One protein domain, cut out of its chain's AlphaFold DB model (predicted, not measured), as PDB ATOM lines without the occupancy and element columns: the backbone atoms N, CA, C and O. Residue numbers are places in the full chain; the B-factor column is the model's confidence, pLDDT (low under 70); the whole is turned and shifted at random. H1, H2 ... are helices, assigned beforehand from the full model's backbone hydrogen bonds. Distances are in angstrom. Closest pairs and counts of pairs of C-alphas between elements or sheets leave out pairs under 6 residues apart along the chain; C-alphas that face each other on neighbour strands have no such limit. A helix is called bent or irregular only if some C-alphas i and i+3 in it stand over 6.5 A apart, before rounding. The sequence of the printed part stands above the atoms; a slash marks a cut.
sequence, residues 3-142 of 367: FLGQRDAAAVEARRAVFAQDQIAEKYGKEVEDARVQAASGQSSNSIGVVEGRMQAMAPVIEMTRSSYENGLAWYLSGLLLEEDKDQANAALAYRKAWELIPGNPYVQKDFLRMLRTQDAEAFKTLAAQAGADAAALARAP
ATOM      1  N   PHE A   3       4.455   8.097  15.459       90.56
ATOM      2  CA  PHE A   3       5.047   7.238  16.497       90.56
ATOM      3  C   PHE A   3       4.381   7.376  17.883       90.56
ATOM      4  O   PHE A   3       4.531   6.507  18.736       90.56
ATOM      5  N   LEU A   4       3.586   8.425  18.106       89.00
ATOM      6  CA  LEU A   4       2.765   8.591  19.314       89.00
ATOM      7  C   LEU A   4       1.368   7.961  19.161       89.00
ATOM      8  O   LEU A   4       0.486   8.225  19.967       89.00
ATOM      9  N   GLY A   5       1.119   7.212  18.080       86.06
ATOM     10  CA  GLY A   5      -0.201   6.655  17.767       86.06
ATOM     11  C   GLY A   5      -1.232   7.692  17.301       86.06
ATOM     12  O   GLY A   5      -2.393   7.357  17.098       86.06
ATOM     13  N   GLN A   6      -0.830   8.949  17.095       90.38
ATOM     14  CA  GLN A   6      -1.722  10.049  16.714       90.38
ATOM     15  C   GLN A   6      -1.743  10.222  15.189       90.38
ATOM     16  O   GLN A   6      -1.153  11.167  14.656       90.38
ATOM     17  N   ARG A   7      -2.385   9.295  14.467       89.31
ATOM     18  CA  ARG A   7      -2.430   9.325  12.992       89.31
ATOM     19  C   ARG A   7      -3.128  10.580  12.463       89.31
ATOM     20  O   ARG A   7      -2.563  11.255  11.609       89.31
ATOM     21  N   ASP A   8      -4.291  10.930  13.002       89.88
ATOM     22  CA  ASP A   8      -5.067  12.083  12.520       89.88
ATOM     23  C   ASP A   8      -4.281  13.391  12.665       89.88
ATOM     24  O   ASP A   8      -4.238  14.212  11.750       89.88
ATOM     25  N   ALA A   9      -3.558  13.555  13.778       92.50
ATOM     26  CA  ALA A   9      -2.664  14.694  13.968       92.50
ATOM     27  C   ALA A   9      -1.507  14.692  12.953       92.50
ATOM     28  O   ALA A   9      -1.139  15.746  12.442       92.50
ATOM     29  N   ALA A  10      -0.952  13.520  12.617       91.44
ATOM     30  CA  ALA A  10       0.078  13.412  11.583       91.44
ATOM     31  C   ALA A  10      -0.451  13.826  10.199       91.44
ATOM     32  O   ALA A  10       0.244  14.535   9.476       91.44
ATOM     33  N   ALA A  11      -1.680  13.439   9.853       88.94
ATOM     34  CA  ALA A  11      -2.327  13.832   8.604       88.94
ATOM     35  C   ALA A  11      -2.606  15.342   8.530       88.94
ATOM     36  O   ALA A  11      -2.378  15.971   7.493       88.94
ATOM     37  N   VAL A  12      -3.053  15.950   9.635       91.75
ATOM     38  CA  VAL A  12      -3.232  17.409   9.727       91.75
ATOM     39  C   VAL A  12      -1.904  18.132   9.504       91.75
ATOM     40  O   VAL A  12      -1.846  19.072   8.712       91.75
ATOM     41  N   GLU A  13      -0.829  17.676  10.150       90.94
ATOM     42  CA  GLU A  13       0.497  18.270   9.975       90.94
ATOM     43  C   GLU A  13       1.062  18.045   8.564       90.94
ATOM     44  O   GLU A  13       1.668  18.958   8.011       90.94
ATOM     45  N   ALA A  14       0.794  16.906   7.915       88.81
ATOM     46  CA  ALA A  14       1.172  16.679   6.516       88.81
ATOM     47  C   ALA A  14       0.502  17.687   5.565       88.81
ATOM     48  O   ALA A  14       1.173  18.292   4.728       88.81
ATOM     49  N   ARG A  15      -0.807  17.932   5.733       89.44
ATOM     50  CA  ARG A  15      -1.534  18.957   4.962       89.44
ATOM     51  C   ARG A  15      -0.956  20.345   5.219       89.44
ATOM     52  O   ARG A  15      -0.680  21.077   4.274       89.44
ATOM     53  N   ARG A  16      -0.722  20.699   6.487       89.38
ATOM     54  CA  ARG A  16      -0.100  21.981   6.857       89.38
ATOM     55  C   ARG A  16       1.281  22.145   6.243       89.38
ATOM     56  O   ARG A  16       1.569  23.219   5.732       89.38
ATOM     57  N   ALA A  17       2.103  21.099   6.254       85.19
ATOM     58  CA  ALA A  17       3.438  21.127   5.674       85.19
ATOM     59  C   ALA A  17       3.395  21.419   4.169       85.19
ATOM     60  O   ALA A  17       4.170  22.246   3.703       85.19
ATOM     61  N   VAL A  18       2.468  20.806   3.428       80.06
ATOM     62  CA  VAL A  18       2.274  21.072   1.990       80.06
ATOM     63  C   VAL A  18       1.942  22.545   1.739       80.06
ATOM     64  O   VAL A  18       2.599  23.185   0.926       80.06
ATOM     65  N   PHE A  19       0.987  23.117   2.481       80.50
ATOM     66  CA  PHE A  19       0.612  24.528   2.315       80.50
ATOM     67  C   PHE A  19       1.688  25.507   2.800       80.50
ATOM     68  O   PHE A  19       1.871  26.575   2.218       80.50
ATOM     69  N   ALA A  20       2.391  25.170   3.881       82.69
ATOM     70  CA  ALA A  20       3.397  26.039   4.474       82.69
ATOM     71  C   ALA A  20       4.672  26.108   3.628       82.69
ATOM     72  O   ALA A  20       5.306  27.159   3.589       82.69
ATOM     73  N   GLN A  21       5.056  25.021   2.952       78.00
ATOM     74  CA  GLN A  21       6.313  24.978   2.205       78.00
ATOM     75  C   GLN A  21       6.348  25.962   1.033       78.00
ATOM     76  O   GLN A  21       7.359  26.640   0.868       78.00
ATOM     77  N   ASP A  22       5.247  26.132   0.298       74.62
ATOM     78  CA  ASP A  22       5.183  27.117  -0.791       74.62
ATOM     79  C   ASP A  22       5.295  28.559  -0.261       74.62
ATOM     80  O   ASP A  22       6.031  29.381  -0.807       74.62
ATOM     81  N   GLN A  23       4.633  28.863   0.861       83.25
ATOM     82  CA  GLN A  23       4.724  30.185   1.495       83.25
ATOM     83  C   GLN A  23       6.117  30.463   2.067       83.25
ATOM     84  O   GLN A  23       6.614  31.588   1.987       83.25
ATOM     85  N   ILE A  24       6.753  29.445   2.659       82.50
ATOM     86  CA  ILE A  24       8.131  29.533   3.150       82.50
ATOM     87  C   ILE A  24       9.068  29.809   1.978       82.50
ATOM     88  O   ILE A  24       9.910  30.694   2.096       82.50
ATOM     89  N   ALA A  25       8.888  29.116   0.853       78.69
ATOM     90  CA  ALA A  25       9.694  29.303  -0.344       78.69
ATOM     91  C   ALA A  25       9.626  30.736  -0.874       78.69
ATOM     92  O   ALA A  25      10.660  31.370  -1.086       78.69
ATOM     93  N   GLU A  26       8.414  31.268  -1.032       84.81
ATOM     94  CA  GLU A  26       8.198  32.626  -1.525       84.81
ATOM     95  C   GLU A  26       8.793  33.671  -0.573       84.81
ATOM     96  O   GLU A  26       9.572  34.537  -0.985       84.81
ATOM     97  N   LYS A  27       8.458  33.575   0.718       87.25
ATOM     98  CA  LYS A  27       8.910  34.538   1.722       87.25
ATOM     99  C   LYS A  27      10.427  34.519   1.870       87.25
ATOM    100  O   LYS A  27      11.054  35.575   1.868       87.25
ATOM    101  N   TYR A  28      11.012  33.332   1.996       84.19
ATOM    102  CA  TYR A  28      12.450  33.178   2.173       84.19
ATOM    103  C   TYR A  28      13.214  33.619   0.919       84.19
ATOM    104  O   TYR A  28      14.193  34.353   1.031       84.19
ATOM    105  N   GLY A  29      12.733  33.258  -0.277       82.81
ATOM    106  CA  GLY A  29      13.313  33.723  -1.538       82.81
ATOM    107  C   GLY A  29      13.340  35.250  -1.637       82.81
ATOM    108  O   GLY A  29      14.365  35.827  -2.004       82.81
ATOM    109  N   LYS A  30      12.254  35.916  -1.224       87.62
ATOM    110  CA  LYS A  30      12.188  37.379  -1.169       87.62
ATOM    111  C   LYS A  30      13.165  37.979  -0.154       87.62
ATOM    112  O   LYS A  30      13.864  38.926  -0.489       87.62
ATOM    113  N   GLU A  31      13.254  37.424   1.055       85.50
ATOM    114  CA  GLU A  31      14.194  37.899   2.083       85.50
ATOM    115  C   GLU A  31      15.658  37.794   1.626       85.50
ATOM    116  O   GLU A  31      16.450  38.712   1.859       85.50
ATOM    117  N   VAL A  32      16.019  36.697   0.954       83.94
ATOM    118  CA  VAL A  32      17.362  36.495   0.391       83.94
ATOM    119  C   VAL A  32      17.646  37.498  -0.725       83.94
ATOM    120  O   VAL A  32      18.728  38.094  -0.749       83.94
ATOM    121  N   GLU A  33      16.687  37.722  -1.623       85.88
ATOM    122  CA  GLU A  33      16.850  38.672  -2.724       85.88
ATOM    123  C   GLU A  33      16.943  40.118  -2.219       85.88
ATOM    124  O   GLU A  33      17.862  40.844  -2.598       85.88
ATOM    125  N   ASP A  34      16.084  40.520  -1.281       86.31
ATOM    126  CA  ASP A  34      16.130  41.847  -0.662       86.31
ATOM    127  C   ASP A  34      17.485  42.085   0.027       86.31
ATOM    128  O   ASP A  34      18.108  43.141  -0.142       86.31
ATOM    129  N   ALA A  35      17.991  41.085   0.761       81.94
ATOM    130  CA  ALA A  35      19.310  41.151   1.383       81.94
ATOM    131  C   ALA A  35      20.430  41.284   0.340       81.94
ATOM    132  O   ALA A  35      21.388  42.026   0.564       81.94
ATOM    133  N   ARG A  36      20.310  40.599  -0.805       81.81
ATOM    134  CA  ARG A  36      21.269  40.657  -1.916       81.81
ATOM    135  C   ARG A  36      21.269  42.020  -2.610       81.81
ATOM    136  O   ARG A  36      22.344  42.565  -2.864       81.81
ATOM    137  N   VAL A  37      20.099  42.595  -2.877       84.94
ATOM    138  CA  VAL A  37      19.954  43.917  -3.510       84.94
ATOM    139  C   VAL A  37      20.513  45.023  -2.610       84.94
ATOM    140  O   VAL A  37      21.282  45.876  -3.068       84.94
ATOM    141  N   GLN A  38      20.205  44.986  -1.309       78.31
ATOM    142  CA  GLN A  38      20.774  45.923  -0.330       78.31
ATOM    143  C   GLN A  38      22.302  45.801  -0.247       78.31
ATOM    144  O   GLN A  38      23.021  46.799  -0.197       78.31
ATOM    145  N   ALA A  39      22.810  44.572  -0.286       75.69
ATOM    146  CA  ALA A  39      24.235  44.282  -0.327       75.69
ATOM    147  C   ALA A  39      24.943  44.832  -1.577       75.69
ATOM    148  O   ALA A  39      26.044  45.375  -1.462       75.69
ATOM    149  N   ALA A  40      24.324  44.710  -2.753       74.00
ATOM    150  CA  ALA A  40      24.900  45.140  -4.028       74.00
ATOM    151  C   ALA A  40      24.953  46.670  -4.195       74.00
ATOM    152  O   ALA A  40      25.855  47.190  -4.847       74.00
ATOM    153  N   SER A  41      23.998  47.388  -3.602       69.31
ATOM    154  CA  SER A  41      23.860  48.850  -3.704       69.31
ATOM    155  C   SER A  41      24.665  49.638  -2.659       69.31
ATOM    156  O   SER A  41      24.811  50.854  -2.780       69.31
ATOM    157  N   GLY A  42      25.199  48.970  -1.632       66.88
ATOM    158  CA  GLY A  42      25.953  49.605  -0.550       66.88
ATOM    159  C   GLY A  42      27.475  49.620  -0.749       66.88
ATOM    160  O   GLY A  42      28.036  48.896  -1.566       66.88
ATOM    161  N   GLN A  43      28.185  50.361   0.112       66.00
ATOM    162  CA  GLN A  43      29.664  50.379   0.174       66.00
ATOM    163  C   GLN A  43      30.305  49.028   0.577       66.00
ATOM    164  O   GLN A  43      31.523  48.923   0.700       66.00
ATOM    165  N   SER A  44      29.498  47.985   0.799       72.69
ATOM    166  CA  SER A  44      29.948  46.652   1.222       72.69
ATOM    167  C   SER A  44      30.239  45.698   0.056       72.69
ATOM    168  O   SER A  44      30.720  44.597   0.309       72.69
ATOM    169  N   SER A  45      30.003  46.092  -1.202       74.75
ATOM    170  CA  SER A  45      30.190  45.238  -2.391       74.75
ATOM    171  C   SER A  45      31.581  44.591  -2.469       74.75
ATOM    172  O   SER A  45      31.697  43.374  -2.615       74.75
ATOM    173  N   ASN A  46      32.643  45.371  -2.249       80.31
ATOM    174  CA  ASN A  46      34.016  44.857  -2.210       80.31
ATOM    175  C   ASN A  46      34.241  43.873  -1.048       80.31
ATOM    176  O   ASN A  46      34.942  42.876  -1.203       80.31
ATOM    177  N   SER A  47      33.622  44.121   0.111       84.81
ATOM    178  CA  SER A  47      33.720  43.226   1.273       84.81
ATOM    179  C   SER A  47      33.015  41.891   1.031       84.81
ATOM    180  O   SER A  47      33.497  40.855   1.485       84.81
ATOM    181  N   ILE A  48      31.910  41.896   0.280       85.75
ATOM    182  CA  ILE A  48      31.180  40.680  -0.094       85.75
ATOM    183  C   ILE A  48      32.064  39.767  -0.934       85.75
ATOM    184  O   ILE A  48      32.171  38.591  -0.603       85.75
ATOM    185  N   GLY A  49      32.752  40.299  -1.950       86.62
ATOM    186  CA  GLY A  49      33.651  39.500  -2.789       86.62
ATOM    187  C   GLY A  49      34.785  38.840  -1.993       86.62
ATOM    188  O   GLY A  49      35.092  37.667  -2.200       86.62
ATOM    189  N   VAL A  50      35.361  39.555  -1.017       88.81
ATOM    190  CA  VAL A  50      36.399  38.997  -0.129       88.81
ATOM    191  C   VAL A  50      35.844  37.852   0.721       88.81
ATOM    192  O   VAL A  50      36.483  36.805   0.836       88.81
ATOM    193  N   VAL A  51      34.662  38.031   1.314       88.81
ATOM    194  CA  VAL A  51      34.023  37.005   2.152       88.81
ATOM    195  C   VAL A  51      33.583  35.806   1.310       88.81
ATOM    196  O   VAL A  51      33.810  34.668   1.704       88.81
ATOM    197  N   GLU A  52      33.041  36.036   0.118       89.00
ATOM    198  CA  GLU A  52      32.661  34.987  -0.826       89.00
ATOM    199  C   GLU A  52      33.858  34.138  -1.269       89.00
ATOM    200  O   GLU A  52      33.753  32.910  -1.284       89.00
ATOM    201  N   GLY A  53      35.015  34.757  -1.523       87.88
ATOM    202  CA  GLY A  53      36.259  34.034  -1.802       87.88
ATOM    203  C   GLY A  53      36.661  33.081  -0.671       87.88
ATOM    204  O   GLY A  53      37.128  31.974  -0.924       87.88
ATOM    205  N   ARG A  54      36.408  33.454   0.592       86.62
ATOM    206  CA  ARG A  54      36.657  32.582   1.756       86.62
ATOM    207  C   ARG A  54      35.666  31.422   1.869       86.62
ATOM    208  O   ARG A  54      35.985  30.425   2.507       86.62
ATOM    209  N   MET A  55      34.494  31.527   1.245       88.00
ATOM    210  CA  MET A  55      33.459  30.490   1.270       88.00
ATOM    211  C   MET A  55      33.583  29.462   0.143       88.00
ATOM    212  O   MET A  55      32.808  28.511   0.120       88.00
ATOM    213  N   GLN A  56      34.539  29.602  -0.781       88.50
ATOM    214  CA  GLN A  56      34.700  28.662  -1.900       88.50
ATOM    215  C   GLN A  56      34.920  27.211  -1.446       88.50
ATOM    216  O   GLN A  56      34.461  26.289  -2.110       88.50
ATOM    217  N   ALA A  57      35.526  27.000  -0.273       87.00
ATOM    218  CA  ALA A  57      35.681  25.670   0.321       87.00
ATOM    219  C   ALA A  57      34.337  24.968   0.615       87.00
ATOM    220  O   ALA A  57      34.284  23.744   0.679       87.00
ATOM    221  N   MET A  58      33.246  25.726   0.766       92.25
ATOM    222  CA  MET A  58      31.900  25.192   0.989       92.25
ATOM    223  C   MET A  58      31.189  24.791  -0.313       92.25
ATOM    224  O   MET A  58      30.177  24.094  -0.245       92.25
ATOM    225  N   ALA A  59      31.679  25.228  -1.482       90.94
ATOM    226  CA  ALA A  59      30.995  25.059  -2.767       90.94
ATOM    227  C   ALA A  59      30.620  23.598  -3.084       90.94
ATOM    228  O   ALA A  59      29.449  23.374  -3.396       90.94
ATOM    229  N   PRO A  60      31.503  22.593  -2.882       90.62
ATOM    230  CA  PRO A  60      31.155  21.200  -3.163       90.62
ATOM    231  C   PRO A  60      29.933  20.704  -2.381       90.62
ATOM    232  O   PRO A  60      29.151  19.912  -2.890       90.62
ATOM    233  N   VAL A  61      29.745  21.186  -1.147       90.88
ATOM    234  CA  VAL A  61      28.608  20.806  -0.294       90.88
ATOM    235  C   VAL A  61      27.350  21.589  -0.680       90.88
ATOM    236  O   VAL A  61      26.256  21.036  -0.714       90.88
ATOM    237  N   ILE A  62      27.497  22.881  -0.994       90.44
ATOM    238  CA  ILE A  62      26.396  23.775  -1.397       90.44
ATOM    239  C   ILE A  62      25.739  23.304  -2.698       90.44
ATOM    240  O   ILE A  62      24.523  23.424  -2.845       90.44
ATOM    241  N   GLU A  63      26.530  22.801  -3.644       87.00
ATOM    242  CA  GLU A  63      26.067  22.372  -4.968       87.00
ATOM    243  C   GLU A  63      25.242  21.077  -4.931       87.00
ATOM    244  O   GLU A  63      24.476  20.814  -5.856       87.00
ATOM    245  N   MET A  64      25.310  20.310  -3.836       84.12
ATOM    246  CA  MET A  64      24.499  19.100  -3.640       84.12
ATOM    247  C   MET A  64      23.006  19.393  -3.432       84.12
ATOM    248  O   MET A  64      22.198  18.468  -3.458       84.12
ATOM    249  N   THR A  65      22.622  20.651  -3.191       84.12
ATOM    250  CA  THR A  65      21.217  21.065  -3.084       84.12
ATOM    251  C   THR A  65      20.940  22.323  -3.899       84.12
ATOM    252  O   THR A  65      21.804  23.177  -4.101       84.12
ATOM    253  N   ARG A  66      19.697  22.462  -4.363       78.50
ATOM    254  CA  ARG A  66      19.222  23.657  -5.076       78.50
ATOM    255  C   ARG A  66      18.595  24.695  -4.150       78.50
ATOM    256  O   ARG A  66      18.586  25.873  -4.496       78.50
ATOM    257  N   SER A  67      18.125  24.274  -2.982       78.19
ATOM    258  CA  SER A  67      17.428  25.116  -2.012       78.19
ATOM    259  C   SER A  67      17.901  24.785  -0.598       78.19
ATOM    260  O   SER A  67      18.309  23.656  -0.336       78.19
ATOM    261  N   SER A  68      17.890  25.765   0.304       81.06
ATOM    262  CA  SER A  68      18.165  25.574   1.736       81.06
ATOM    263  C   SER A  68      16.922  25.210   2.552       81.06
ATOM    264  O   SER A  68      17.054  24.720   3.672       81.06
ATOM    265  N   TYR A  69      15.727  25.442   2.004       79.06
ATOM    266  CA  TYR A  69      14.453  25.331   2.719       79.06
ATOM    267  C   TYR A  69      13.535  24.234   2.165       79.06
ATOM    268  O   TYR A  69      12.633  23.787   2.872       79.06
ATOM    269  N   GLU A  70      13.743  23.778   0.926       80.75
ATOM    270  CA  GLU A  70      12.928  22.710   0.337       80.75
ATOM    271  C   GLU A  70      13.438  21.336   0.775       80.75
ATOM    272  O   GLU A  70      14.577  20.952   0.506       80.75
ATOM    273  N   ASN A  71      12.571  20.576   1.440       88.06
ATOM    274  CA  ASN A  71      12.890  19.252   1.955       88.06
ATOM    275  C   ASN A  71      12.113  18.184   1.173       88.06
ATOM    276  O   ASN A  71      10.933  17.938   1.429       88.06
ATOM    277  N   GLY A  72      12.786  17.525   0.228       90.44
ATOM    278  CA  GLY A  72      12.163  16.488  -0.598       90.44
ATOM    279  C   GLY A  72      11.673  15.276   0.200       90.44
ATOM    280  O   GLY A  72      10.655  14.687  -0.158       90.44
ATOM    281  N   LEU A  73      12.331  14.934   1.316       93.25
ATOM    282  CA  LEU A  73      11.874  13.862   2.199       93.25
ATOM    283  C   LEU A  73      10.574  14.268   2.902       93.25
ATOM    284  O   LEU A  73       9.653  13.464   2.976       93.25
ATOM    285  N   ALA A  74      10.453  15.519   3.353       92.19
ATOM    286  CA  ALA A  74       9.209  16.021   3.934       92.19
ATOM    287  C   ALA A  74       8.056  15.979   2.918       92.19
ATOM    288  O   ALA A  74       6.972  15.507   3.255       92.19
ATOM    289  N   TRP A  75       8.297  16.392   1.668       93.75
ATOM    290  CA  TRP A  75       7.322  16.236   0.583       93.75
ATOM    291  C   TRP A  75       6.928  14.773   0.369       93.75
ATOM    292  O   TRP A  75       5.742  14.466   0.282       93.75
ATOM    293  N   TYR A  76       7.897  13.857   0.349       95.69
ATOM    294  CA  TYR A  76       7.631  12.432   0.169       95.69
ATOM    295  C   TYR A  76       6.782  11.845   1.307       95.69
ATOM    296  O   TYR A  76       5.786  11.169   1.051       95.69
ATOM    297  N   LEU A  77       7.125  12.143   2.565       94.69
ATOM    298  CA  LEU A  77       6.374  11.676   3.735       94.69
ATOM    299  C   LEU A  77       4.958  12.257   3.788       94.69
ATOM    300  O   LEU A  77       4.018  11.539   4.131       94.69
ATOM    301  N   SER A  78       4.785  13.526   3.406       94.44
ATOM    302  CA  SER A  78       3.455  14.115   3.242       94.44
ATOM    303  C   SER A  78       2.661  13.395   2.153       94.44
ATOM    304  O   SER A  78       1.498  13.072   2.378       94.44
ATOM    305  N   GLY A  79       3.283  13.083   1.011       94.88
ATOM    306  CA  GLY A  79       2.659  12.315  -0.070       94.88
ATOM    307  C   GLY A  79       2.147  10.950   0.389       94.88
ATOM    308  O   GLY A  79       0.994  10.617   0.123       94.88
ATOM    309  N   LEU A  80       2.953  10.213   1.162       94.62
ATOM    310  CA  LEU A  80       2.562   8.922   1.740       94.62
ATOM    311  C   LEU A  80       1.327   9.034   2.644       94.62
ATOM    312  O   LEU A  80       0.388   8.251   2.511       94.62
ATOM    313  N   LEU A  81       1.317  10.005   3.561       93.94
ATOM    314  CA  LEU A  81       0.198  10.208   4.487       93.94
ATOM    315  C   LEU A  81      -1.079  10.644   3.757       93.94
ATOM    316  O   LEU A  81      -2.163  10.147   4.054       93.94
ATOM    317  N   LEU A  82      -0.955  11.544   2.781       93.75
ATOM    318  CA  LEU A  82      -2.082  12.028   1.983       93.75
ATOM    319  C   LEU A  82      -2.680  10.929   1.105       93.75
ATOM    320  O   LEU A  82      -3.900  10.854   0.954       93.75
ATOM    321  N   GLU A  83      -1.839  10.054   0.555       93.06
ATOM    322  CA  GLU A  83      -2.299   8.914  -0.227       93.06
ATOM    323  C   GLU A  83      -3.118   7.935   0.627       93.06
ATOM    324  O   GLU A  83      -4.183   7.493   0.186       93.06
ATOM    325  N   GLU A  84      -2.684   7.648   1.862       90.94
ATOM    326  CA  GLU A  84      -3.459   6.832   2.813       90.94
ATOM    327  C   GLU A  84      -4.792   7.464   3.216       90.94
ATOM    328  O   GLU A  84      -5.762   6.759   3.505       90.94
ATOM    329  N   ASP A  85      -4.851   8.792   3.234       90.38
ATOM    330  CA  ASP A  85      -6.064   9.568   3.486       90.38
ATOM    331  C   ASP A  85      -6.946   9.725   2.236       90.38
ATOM    332  O   ASP A  85      -7.978  10.397   2.278       90.38
ATOM    333  N   LYS A  86      -6.568   9.083   1.123       91.38
ATOM    334  CA  LYS A  86      -7.249   9.137  -0.177       91.38
ATOM    335  C   LYS A  86      -7.273  10.533  -0.813       91.38
ATOM    336  O   LYS A  86      -8.034  10.763  -1.751       91.38
ATOM    337  N   ASP A  87      -6.407  11.443  -0.374       92.44
ATOM    338  CA  ASP A  87      -6.217  12.763  -0.976       92.44
ATOM    339  C   ASP A  87      -5.237  12.674  -2.158       92.44
ATOM    340  O   ASP A  87      -4.084  13.104  -2.101       92.44
ATOM    341  N   GLN A  88      -5.698  12.044  -3.242       91.94
ATOM    342  CA  GLN A  88      -4.864  11.706  -4.403       91.94
ATOM    343  C   GLN A  88      -4.286  12.941  -5.108       91.94
ATOM    344  O   GLN A  88      -3.174  12.891  -5.633       91.94
ATOM    345  N   ALA A  89      -5.020  14.059  -5.116       91.44
ATOM    346  CA  ALA A  89      -4.570  15.293  -5.752       91.44
ATOM    347  C   ALA A  89      -3.352  15.879  -5.023       91.44
ATOM    348  O   ALA A  89      -2.318  16.125  -5.652       91.44
ATOM    349  N   ASN A  90      -3.442  16.036  -3.697       92.88
ATOM    350  CA  ASN A  90      -2.334  16.561  -2.904       92.88
ATOM    351  C   ASN A  90      -1.184  15.551  -2.788       92.88
ATOM    352  O   ASN A  90      -0.023  15.955  -2.827       92.88
ATOM    353  N   ALA A  91      -1.474  14.247  -2.716       94.44
ATOM    354  CA  ALA A  91      -0.444  13.210  -2.727       94.44
ATOM    355  C   ALA A  91       0.397  13.258  -4.013       94.44
ATOM    356  O   ALA A  91       1.625  13.267  -3.957       94.44
ATOM    357  N   ALA A  92      -0.244  13.364  -5.177       94.19
ATOM    358  CA  ALA A  92       0.463  13.449  -6.451       94.19
ATOM    359  C   ALA A  92       1.288  14.735  -6.602       94.19
ATOM    360  O   ALA A  92       2.390  14.691  -7.153       94.19
ATOM    361  N   LEU A  93       0.785  15.872  -6.101       92.75
ATOM    362  CA  LEU A  93       1.571  17.106  -6.016       92.75
ATOM    363  C   LEU A  93       2.816  16.893  -5.144       92.75
ATOM    364  O   LEU A  93       3.923  17.224  -5.566       92.75
ATOM    365  N   ALA A  94       2.643  16.293  -3.968       94.69
ATOM    366  CA  ALA A  94       3.726  16.049  -3.028       94.69
ATOM    367  C   ALA A  94       4.794  15.097  -3.595       94.69
ATOM    368  O   ALA A  94       5.983  15.394  -3.502       94.69
ATOM    369  N   TYR A  95       4.404  14.007  -4.265       95.94
ATOM    370  CA  TYR A  95       5.364  13.109  -4.919       95.94
ATOM    371  C   TYR A  95       6.113  13.769  -6.078       95.94
ATOM    372  O   TYR A  95       7.306  13.528  -6.246       95.94
ATOM    373  N   ARG A  96       5.445  14.629  -6.855       94.81
ATOM    374  CA  ARG A  96       6.099  15.409  -7.915       94.81
ATOM    375  C   ARG A  96       7.158  16.344  -7.337       94.81
ATOM    376  O   ARG A  96       8.298  16.309  -7.787       94.81
ATOM    377  N   LYS A  97       6.811  17.109  -6.298       93.44
ATOM    378  CA  LYS A  97       7.747  17.990  -5.584       93.44
ATOM    379  C   LYS A  97       8.908  17.218  -4.962       93.44
ATOM    380  O   LYS A  97      10.059  17.624  -5.092       93.44
ATOM    381  N   ALA A  98       8.632  16.070  -4.347       94.81
ATOM    382  CA  ALA A  98       9.672  15.195  -3.819       94.81
ATOM    383  C   ALA A  98      10.642  14.731  -4.919       94.81
ATOM    384  O   ALA A  98      11.854  14.756  -4.711       94.81
ATOM    385  N   TRP A  99      10.129  14.347  -6.093       94.75
ATOM    386  CA  TRP A  99      10.954  13.919  -7.223       94.75
ATOM    387  C   TRP A  99      11.762  15.068  -7.842       94.75
ATOM    388  O   TRP A  99      12.927  14.873  -8.168       94.75
ATOM    389  N   GLU A 100      11.198  16.275  -7.945       91.94
ATOM    390  CA  GLU A 100      11.923  17.473  -8.405       91.94
ATOM    391  C   GLU A 100      13.145  17.785  -7.521       91.94
ATOM    392  O   GLU A 100      14.183  18.230  -8.022       91.94
ATOM    393  N   LEU A 101      13.034  17.520  -6.215       90.31
ATOM    394  CA  LEU A 101      14.081  17.772  -5.224       90.31
ATOM    395  C   LEU A 101      15.074  16.615  -5.083       90.31
ATOM    396  O   LEU A 101      16.248  16.849  -4.797       90.31
ATOM    397  N   ILE A 102      14.623  15.374  -5.283       91.75
ATOM    398  CA  ILE A 102      15.433  14.162  -5.103       91.75
ATOM    399  C   ILE A 102      15.289  13.224  -6.320       91.75
ATOM    400  O   ILE A 102      14.895  12.061  -6.178       91.75
ATOM    401  N   PRO A 103      15.627  13.681  -7.541       89.69
ATOM    402  CA  PRO A 103      15.331  12.936  -8.771       89.69
ATOM    403  C   PRO A 103      16.090  11.609  -8.884       89.69
ATOM    404  O   PRO A 103      15.655  10.713  -9.603       89.69
ATOM    405  N   GLY A 104      17.215  11.472  -8.173       89.94
ATOM    406  CA  GLY A 104      18.023  10.251  -8.135       89.94
ATOM    407  C   GLY A 104      17.522   9.180  -7.163       89.94
ATOM    408  O   GLY A 104      18.111   8.104  -7.109       89.94
ATOM    409  N   ASN A 105      16.471   9.443  -6.376       94.75
ATOM    410  CA  ASN A 105      15.947   8.455  -5.439       94.75
ATOM    411  C   ASN A 105      14.942   7.516  -6.141       94.75
ATOM    412  O   ASN A 105      13.870   7.967  -6.561       94.75
ATOM    413  N   PRO A 106      15.232   6.203  -6.239       94.19
ATOM    414  CA  PRO A 106      14.405   5.264  -6.992       94.19
ATOM    415  C   PRO A 106      13.025   5.044  -6.360       94.19
ATOM    416  O   PRO A 106      12.070   4.736  -7.070       94.19
ATOM    417  N   TYR A 107      12.887   5.203  -5.042       95.38
ATOM    418  CA  TYR A 107      11.608   5.028  -4.349       95.38
ATOM    419  C   TYR A 107      10.666   6.192  -4.636       95.38
ATOM    420  O   TYR A 107       9.521   5.983  -5.032       95.38
ATOM    421  N   VAL A 108      11.189   7.416  -4.533       96.19
ATOM    422  CA  VAL A 108      10.452   8.641  -4.861       96.19
ATOM    423  C   VAL A 108      10.035   8.640  -6.333       96.19
ATOM    424  O   VAL A 108       8.879   8.920  -6.648       96.19
ATOM    425  N   GLN A 109      10.947   8.261  -7.235       94.94
ATOM    426  CA  GLN A 109      10.661   8.166  -8.666       94.94
ATOM    427  C   GLN A 109       9.535   7.166  -8.967       94.94
ATOM    428  O   GLN A 109       8.630   7.487  -9.737       94.94
ATOM    429  N   LYS A 110       9.550   5.974  -8.352       94.38
ATOM    430  CA  LYS A 110       8.498   4.965  -8.552       94.38
ATOM    431  C   LYS A 110       7.119   5.477  -8.137       94.38
ATOM    432  O   LYS A 110       6.161   5.293  -8.886       94.38
ATOM    433  N   ASP A 111       7.007   6.138  -6.986       94.94
ATOM    434  CA  ASP A 111       5.726   6.681  -6.515       94.94
ATOM    435  C   ASP A 111       5.212   7.830  -7.379       94.94
ATOM    436  O   ASP A 111       4.030   7.857  -7.730       94.94
ATOM    437  N   PHE A 112       6.106   8.730  -7.789       95.69
ATOM    438  CA  PHE A 112       5.765   9.790  -8.729       95.69
ATOM    439  C   PHE A 112       5.241   9.216 -10.051       95.69
ATOM    440  O   PHE A 112       4.142   9.573 -10.478       95.69
ATOM    441  N   LEU A 113       5.971   8.281 -10.671       95.00
ATOM    442  CA  LEU A 113       5.562   7.663 -11.935       95.00
ATOM    443  C   LEU A 113       4.244   6.889 -11.799       95.00
ATOM    444  O   LEU A 113       3.391   6.962 -12.685       95.00
ATOM    445  N   ARG A 114       4.035   6.183 -10.680       94.12
ATOM    446  CA  ARG A 114       2.786   5.464 -10.393       94.12
ATOM    447  C   ARG A 114       1.581   6.402 -10.354       94.12
ATOM    448  O   ARG A 114       0.543   6.066 -10.924       94.12
ATOM    449  N   MET A 115       1.709   7.555  -9.699       93.00
ATOM    450  CA  MET A 115       0.640   8.557  -9.642       93.00
ATOM    451  C   MET A 115       0.443   9.242 -10.993       93.00
ATOM    452  O   MET A 115      -0.690   9.336 -11.472       93.00
ATOM    453  N   LEU A 116       1.541   9.629 -11.650       93.62
ATOM    454  CA  LEU A 116       1.525  10.268 -12.964       93.62
ATOM    455  C   LEU A 116       0.781   9.422 -14.002       93.62
ATOM    456  O   LEU A 116      -0.009   9.970 -14.758       93.62
ATOM    457  N   ARG A 117       0.936   8.090 -13.973       91.19
ATOM    458  CA  ARG A 117       0.215   7.158 -14.861       91.19
ATOM    459  C   ARG A 117      -1.299   7.379 -14.885       91.19
ATOM    460  O   ARG A 117      -1.926   7.153 -15.914       91.19
ATOM    461  N   THR A 118      -1.887   7.779 -13.758       87.88
ATOM    462  CA  THR A 118      -3.336   8.020 -13.647       87.88
ATOM    463  C   THR A 118      -3.746   9.453 -13.988       87.88
ATOM    464  O   THR A 118      -4.915   9.690 -14.272       87.88
ATOM    465  N   GLN A 119      -2.800  10.395 -13.969       90.00
ATOM    466  CA  GLN A 119      -3.051  11.822 -14.181       90.00
ATOM    467  C   GLN A 119      -2.751  12.271 -15.611       90.00
ATOM    468  O   GLN A 119      -3.500  13.065 -16.171       90.00
ATOM    469  N   ASP A 120      -1.665  11.762 -16.191       92.81
ATOM    470  CA  ASP A 120      -1.188  12.110 -17.526       92.81
ATOM    471  C   ASP A 120      -0.466  10.903 -18.145       92.81
ATOM    472  O   ASP A 120       0.713  10.634 -17.894       92.81
ATOM    473  N   ALA A 121      -1.206  10.141 -18.952       91.19
ATOM    474  CA  ALA A 121      -0.709   8.915 -19.566       91.19
ATOM    475  C   ALA A 121       0.392   9.167 -20.611       91.19
ATOM    476  O   ALA A 121       1.253   8.304 -20.797       91.19
ATOM    477  N   GLU A 122       0.387  10.319 -21.285       92.81
ATOM    478  CA  GLU A 122       1.397  10.646 -22.296       92.81
ATOM    479  C   GLU A 122       2.706  11.073 -21.628       92.81
ATOM    480  O   GLU A 122       3.755  10.495 -21.924       92.81
ATOM    481  N   ALA A 123       2.645  11.972 -20.638       92.06
ATOM    482  CA  ALA A 123       3.821  12.331 -19.846       92.06
ATOM    483  C   ALA A 123       4.414  11.109 -19.126       92.06
ATOM    484  O   ALA A 123       5.636  10.941 -19.080       92.06
ATOM    485  N   PHE A 124       3.557  10.217 -18.613       93.19
ATOM    486  CA  PHE A 124       3.983   8.955 -18.017       93.19
ATOM    487  C   PHE A 124       4.788   8.091 -18.992       93.19
ATOM    488  O   PHE A 124       5.868   7.637 -18.622       93.19
ATOM    489  N   LYS A 125       4.312   7.875 -20.228       91.69
ATOM    490  CA  LYS A 125       5.040   7.070 -21.227       91.69
ATOM    491  C   LYS A 125       6.439   7.625 -21.476       91.69
ATOM    492  O   LYS A 125       7.403   6.861 -21.493       91.69
ATOM    493  N   THR A 126       6.560   8.944 -21.636       93.31
ATOM    494  CA  THR A 126       7.851   9.601 -21.876       93.31
ATOM    495  C   THR A 126       8.793   9.451 -20.683       93.31
ATOM    496  O   THR A 126       9.929   9.009 -20.852       93.31
ATOM    497  N   LEU A 127       8.332   9.781 -19.473       91.56
ATOM    498  CA  LEU A 127       9.178   9.767 -18.276       91.56
ATOM    499  C   LEU A 127       9.515   8.346 -17.807       91.56
ATOM    500  O   LEU A 127      10.642   8.099 -17.382       91.56
ATOM    501  N   ALA A 128       8.589   7.393 -17.928       90.69
ATOM    502  CA  ALA A 128       8.851   5.992 -17.604       90.69
ATOM    503  C   ALA A 128       9.898   5.381 -18.547       90.69
ATOM    504  O   ALA A 128      10.795   4.678 -18.081       90.69
ATOM    505  N   ALA A 129       9.841   5.700 -19.848       90.00
ATOM    506  CA  ALA A 129      10.847   5.263 -20.814       90.00
ATOM    507  C   ALA A 129      12.234   5.849 -20.502       90.00
ATOM    508  O   ALA A 129      13.223   5.122 -20.525       90.00
ATOM    509  N   GLN A 130      12.309   7.138 -20.150       89.19
ATOM    510  CA  GLN A 130      13.564   7.784 -19.740       89.19
ATOM    511  C   GLN A 130      14.147   7.182 -18.456       89.19
ATOM    512  O   GLN A 130      15.361   7.053 -18.332       89.19
ATOM    513  N   ALA A 131      13.288   6.800 -17.511       86.62
ATOM    514  CA  ALA A 131      13.690   6.170 -16.259       86.62
ATOM    515  C   ALA A 131      14.031   4.674 -16.399       86.62
ATOM    516  O   ALA A 131      14.502   4.073 -15.435       86.62
ATOM    517  N   GLY A 132      13.755   4.051 -17.553       87.38
ATOM    518  CA  GLY A 132      13.842   2.594 -17.711       87.38
ATOM    519  C   GLY A 132      12.897   1.834 -16.771       87.38
ATOM    520  O   GLY A 132      13.198   0.712 -16.365       87.38
ATOM    521  N   ALA A 133      11.785   2.456 -16.371       83.94
ATOM    522  CA  ALA A 133      10.860   1.896 -15.397       83.94
ATOM    523  C   ALA A 133       9.896   0.898 -16.056       83.94
ATOM    524  O   ALA A 133       9.199   1.230 -17.014       83.94
ATOM    525  N   ASP A 134       9.798  -0.308 -15.496       81.19
ATOM    526  CA  ASP A 134       8.765  -1.273 -15.872       81.19
ATOM    527  C   ASP A 134       7.415  -0.873 -15.255       81.19
ATOM    528  O   ASP A 134       7.267  -0.796 -14.034       81.19
ATOM    529  N   ALA A 135       6.406  -0.649 -16.099       75.94
ATOM    530  CA  ALA A 135       5.063  -0.263 -15.681       75.94
ATOM    531  C   ALA A 135       4.382  -1.292 -14.757       75.94
ATOM    532  O   ALA A 135       3.545  -0.899 -13.936       75.94
ATOM    533  N   ALA A 136       4.734  -2.581 -14.863       74.25
ATOM    534  CA  ALA A 136       4.243  -3.621 -13.958       74.25
ATOM    535  C   ALA A 136       4.875  -3.506 -12.559       74.25
ATOM    536  O   ALA A 136       4.205  -3.735 -11.553       74.25
ATOM    537  N   ALA A 137       6.133  -3.059 -12.484       77.44
ATOM    538  CA  ALA A 137       6.865  -2.843 -11.237       77.44
ATOM    539  C   ALA A 137       6.474  -1.545 -10.500       77.44
ATOM    540  O   ALA A 137       6.915  -1.319  -9.374       77.44
ATOM    541  N   LEU A 138       5.634  -0.697 -11.109       82.38
ATOM    542  CA  LEU A 138       5.087   0.528 -10.506       82.38
ATOM    543  C   LEU A 138       3.805   0.284  -9.693       82.38
ATOM    544  O   LEU A 138       3.053   1.217  -9.413       82.38
ATOM    545  N   ALA A 139       3.518  -0.964  -9.326       83.19
ATOM    546  CA  ALA A 139       2.453  -1.288  -8.389       83.19
ATOM    547  C   ALA A 139       2.945  -1.146  -6.945       83.19
ATOM    548  O   ALA A 139       4.070  -1.513  -6.605       83.19
ATOM    549  N   ARG A 140       2.071  -0.634  -6.081       85.94
ATOM    550  CA  ARG A 140       2.320  -0.613  -4.642       85.94
ATOM    551  C   ARG A 140       2.087  -2.010  -4.077       85.94
ATOM    552  O   ARG A 140       1.076  -2.638  -4.397       85.94
ATOM    553  N   ALA A 141       3.007  -2.485  -3.246       89.31
ATOM    554  CA  ALA A 141       2.827  -3.756  -2.560       89.31
ATOM    555  C   ALA A 141       1.672  -3.652  -1.545       89.31
ATOM    556  O   ALA A 141       1.522  -2.607  -0.909       89.31
ATOM    557  N   PRO A 142       0.854  -4.708  -1.376       88.94
ATOM    558  CA  PRO A 142      -0.250  -4.687  -0.418       88.94
ATOM    559  C   PRO A 142       0.249  -4.548   1.023       88.94
ATOM    560  O   PRO A 142      -0.373  -3.852   1.819       88.94
TER     561      PRO A 142
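What this domain is: This is residues 3 to 142 of the 367 residues of an uncharacterized protein of Lentisphaerae bacterium (UniProt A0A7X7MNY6). Four helices, H4, H5, H6 and H7, fold back and forth into a zigzag body, and the first half of the long helix H1 packs on its H4 side. The far part of H1 sticks out of this body as an arm, and the chain returns from its tip through the short helices H2 and H3 in a wide, open loop. The printed part has 140 residues with seven named helices, H1 to H7 in that order, and no named strand; the class is all helix. The whole is loose, with a radius of gyration of the C-alphas of 19.6 A, and elongated, spanning 61 by 38 by 27 A.

Where its parts are: H1, residues 7 to 41, begins at C-alpha 7 at (-2.430, 9.325, 12.992) and measures 50.3 A. It has a kink of 35 degrees near residue 21, yet is neither bent nor irregular, but only just: C-alphas 19 and 22 are 6.1 A apart. H2 is residues 45 to 54, 14.8 A, and H3 residues 56 to 62, 9.6 A; H3 is irregular, with C-alphas 57 and 60 7.3 A apart. H4, residues 72 to 84, measures 18.7 A, and H5, residues 88 to 101, 19.9 A. H6, residues 106 to 119, measures 20.0 A, and H7, residues 121 to 131, 15.0 A, ending at C-alpha 131 at (13.690, 6.170, -16.259).

How they stand to each other: H1, H4 and H5 form an up and down bundle, each helix running against the one before it. H1 touches H4 with residues 10 to 18 alone, at a shallow tilt of 28 degrees, opposite ways; the closest C-alphas, of Ala 14 and Ser 78, are 4.7 A apart. H1 and H5 are close but not clearly touching, with the C-alphas of Val 18 and Ala 94 closest at 7.2 A. H4 and H5 touch as a helical hairpin at a shallow tilt of 18 degrees, their closest C-alphas, of Gly 79 and Ala 91, 4.2 A apart. H5 and H6 touch as a hairpin at a steep tilt of 42 degrees, closest at the C-alphas of Tyr 95 and Phe 112, 5.1 A. H6, with residues 113 to 117 alone, touches H7 in a hairpin at a shallow tilt of 19 degrees; the closest C-alphas, of Arg 117 and Phe 124, are 5.2 A apart. H2 is close to H1 but not clearly touching, with the C-alphas of Ala 39 and Ser 45 closest at 6.4 A. H2 and H3 meet only through their link, and H3 is apart from H1 and H4. Every O i to N i+4 pair is within hydrogen-bond range in H2, H4, H5 and H7; the figures are 29 of 31 in H1, 9 of 10 in H6 and 1 of 3 in H3, where 3 of 4 O i to N i+3 pairs are within range.

The domain as a whole: The two C-alphas farthest apart, of Gln 43 and Pro 142, are 62.7 A apart. Residues 30 to 38, 41 to 46 and 49 to 64 stand free. The printed part has no cut, and no link is long. The mean pLDDT of the printed part is 87.8, and residues 41 to 43 are under 70.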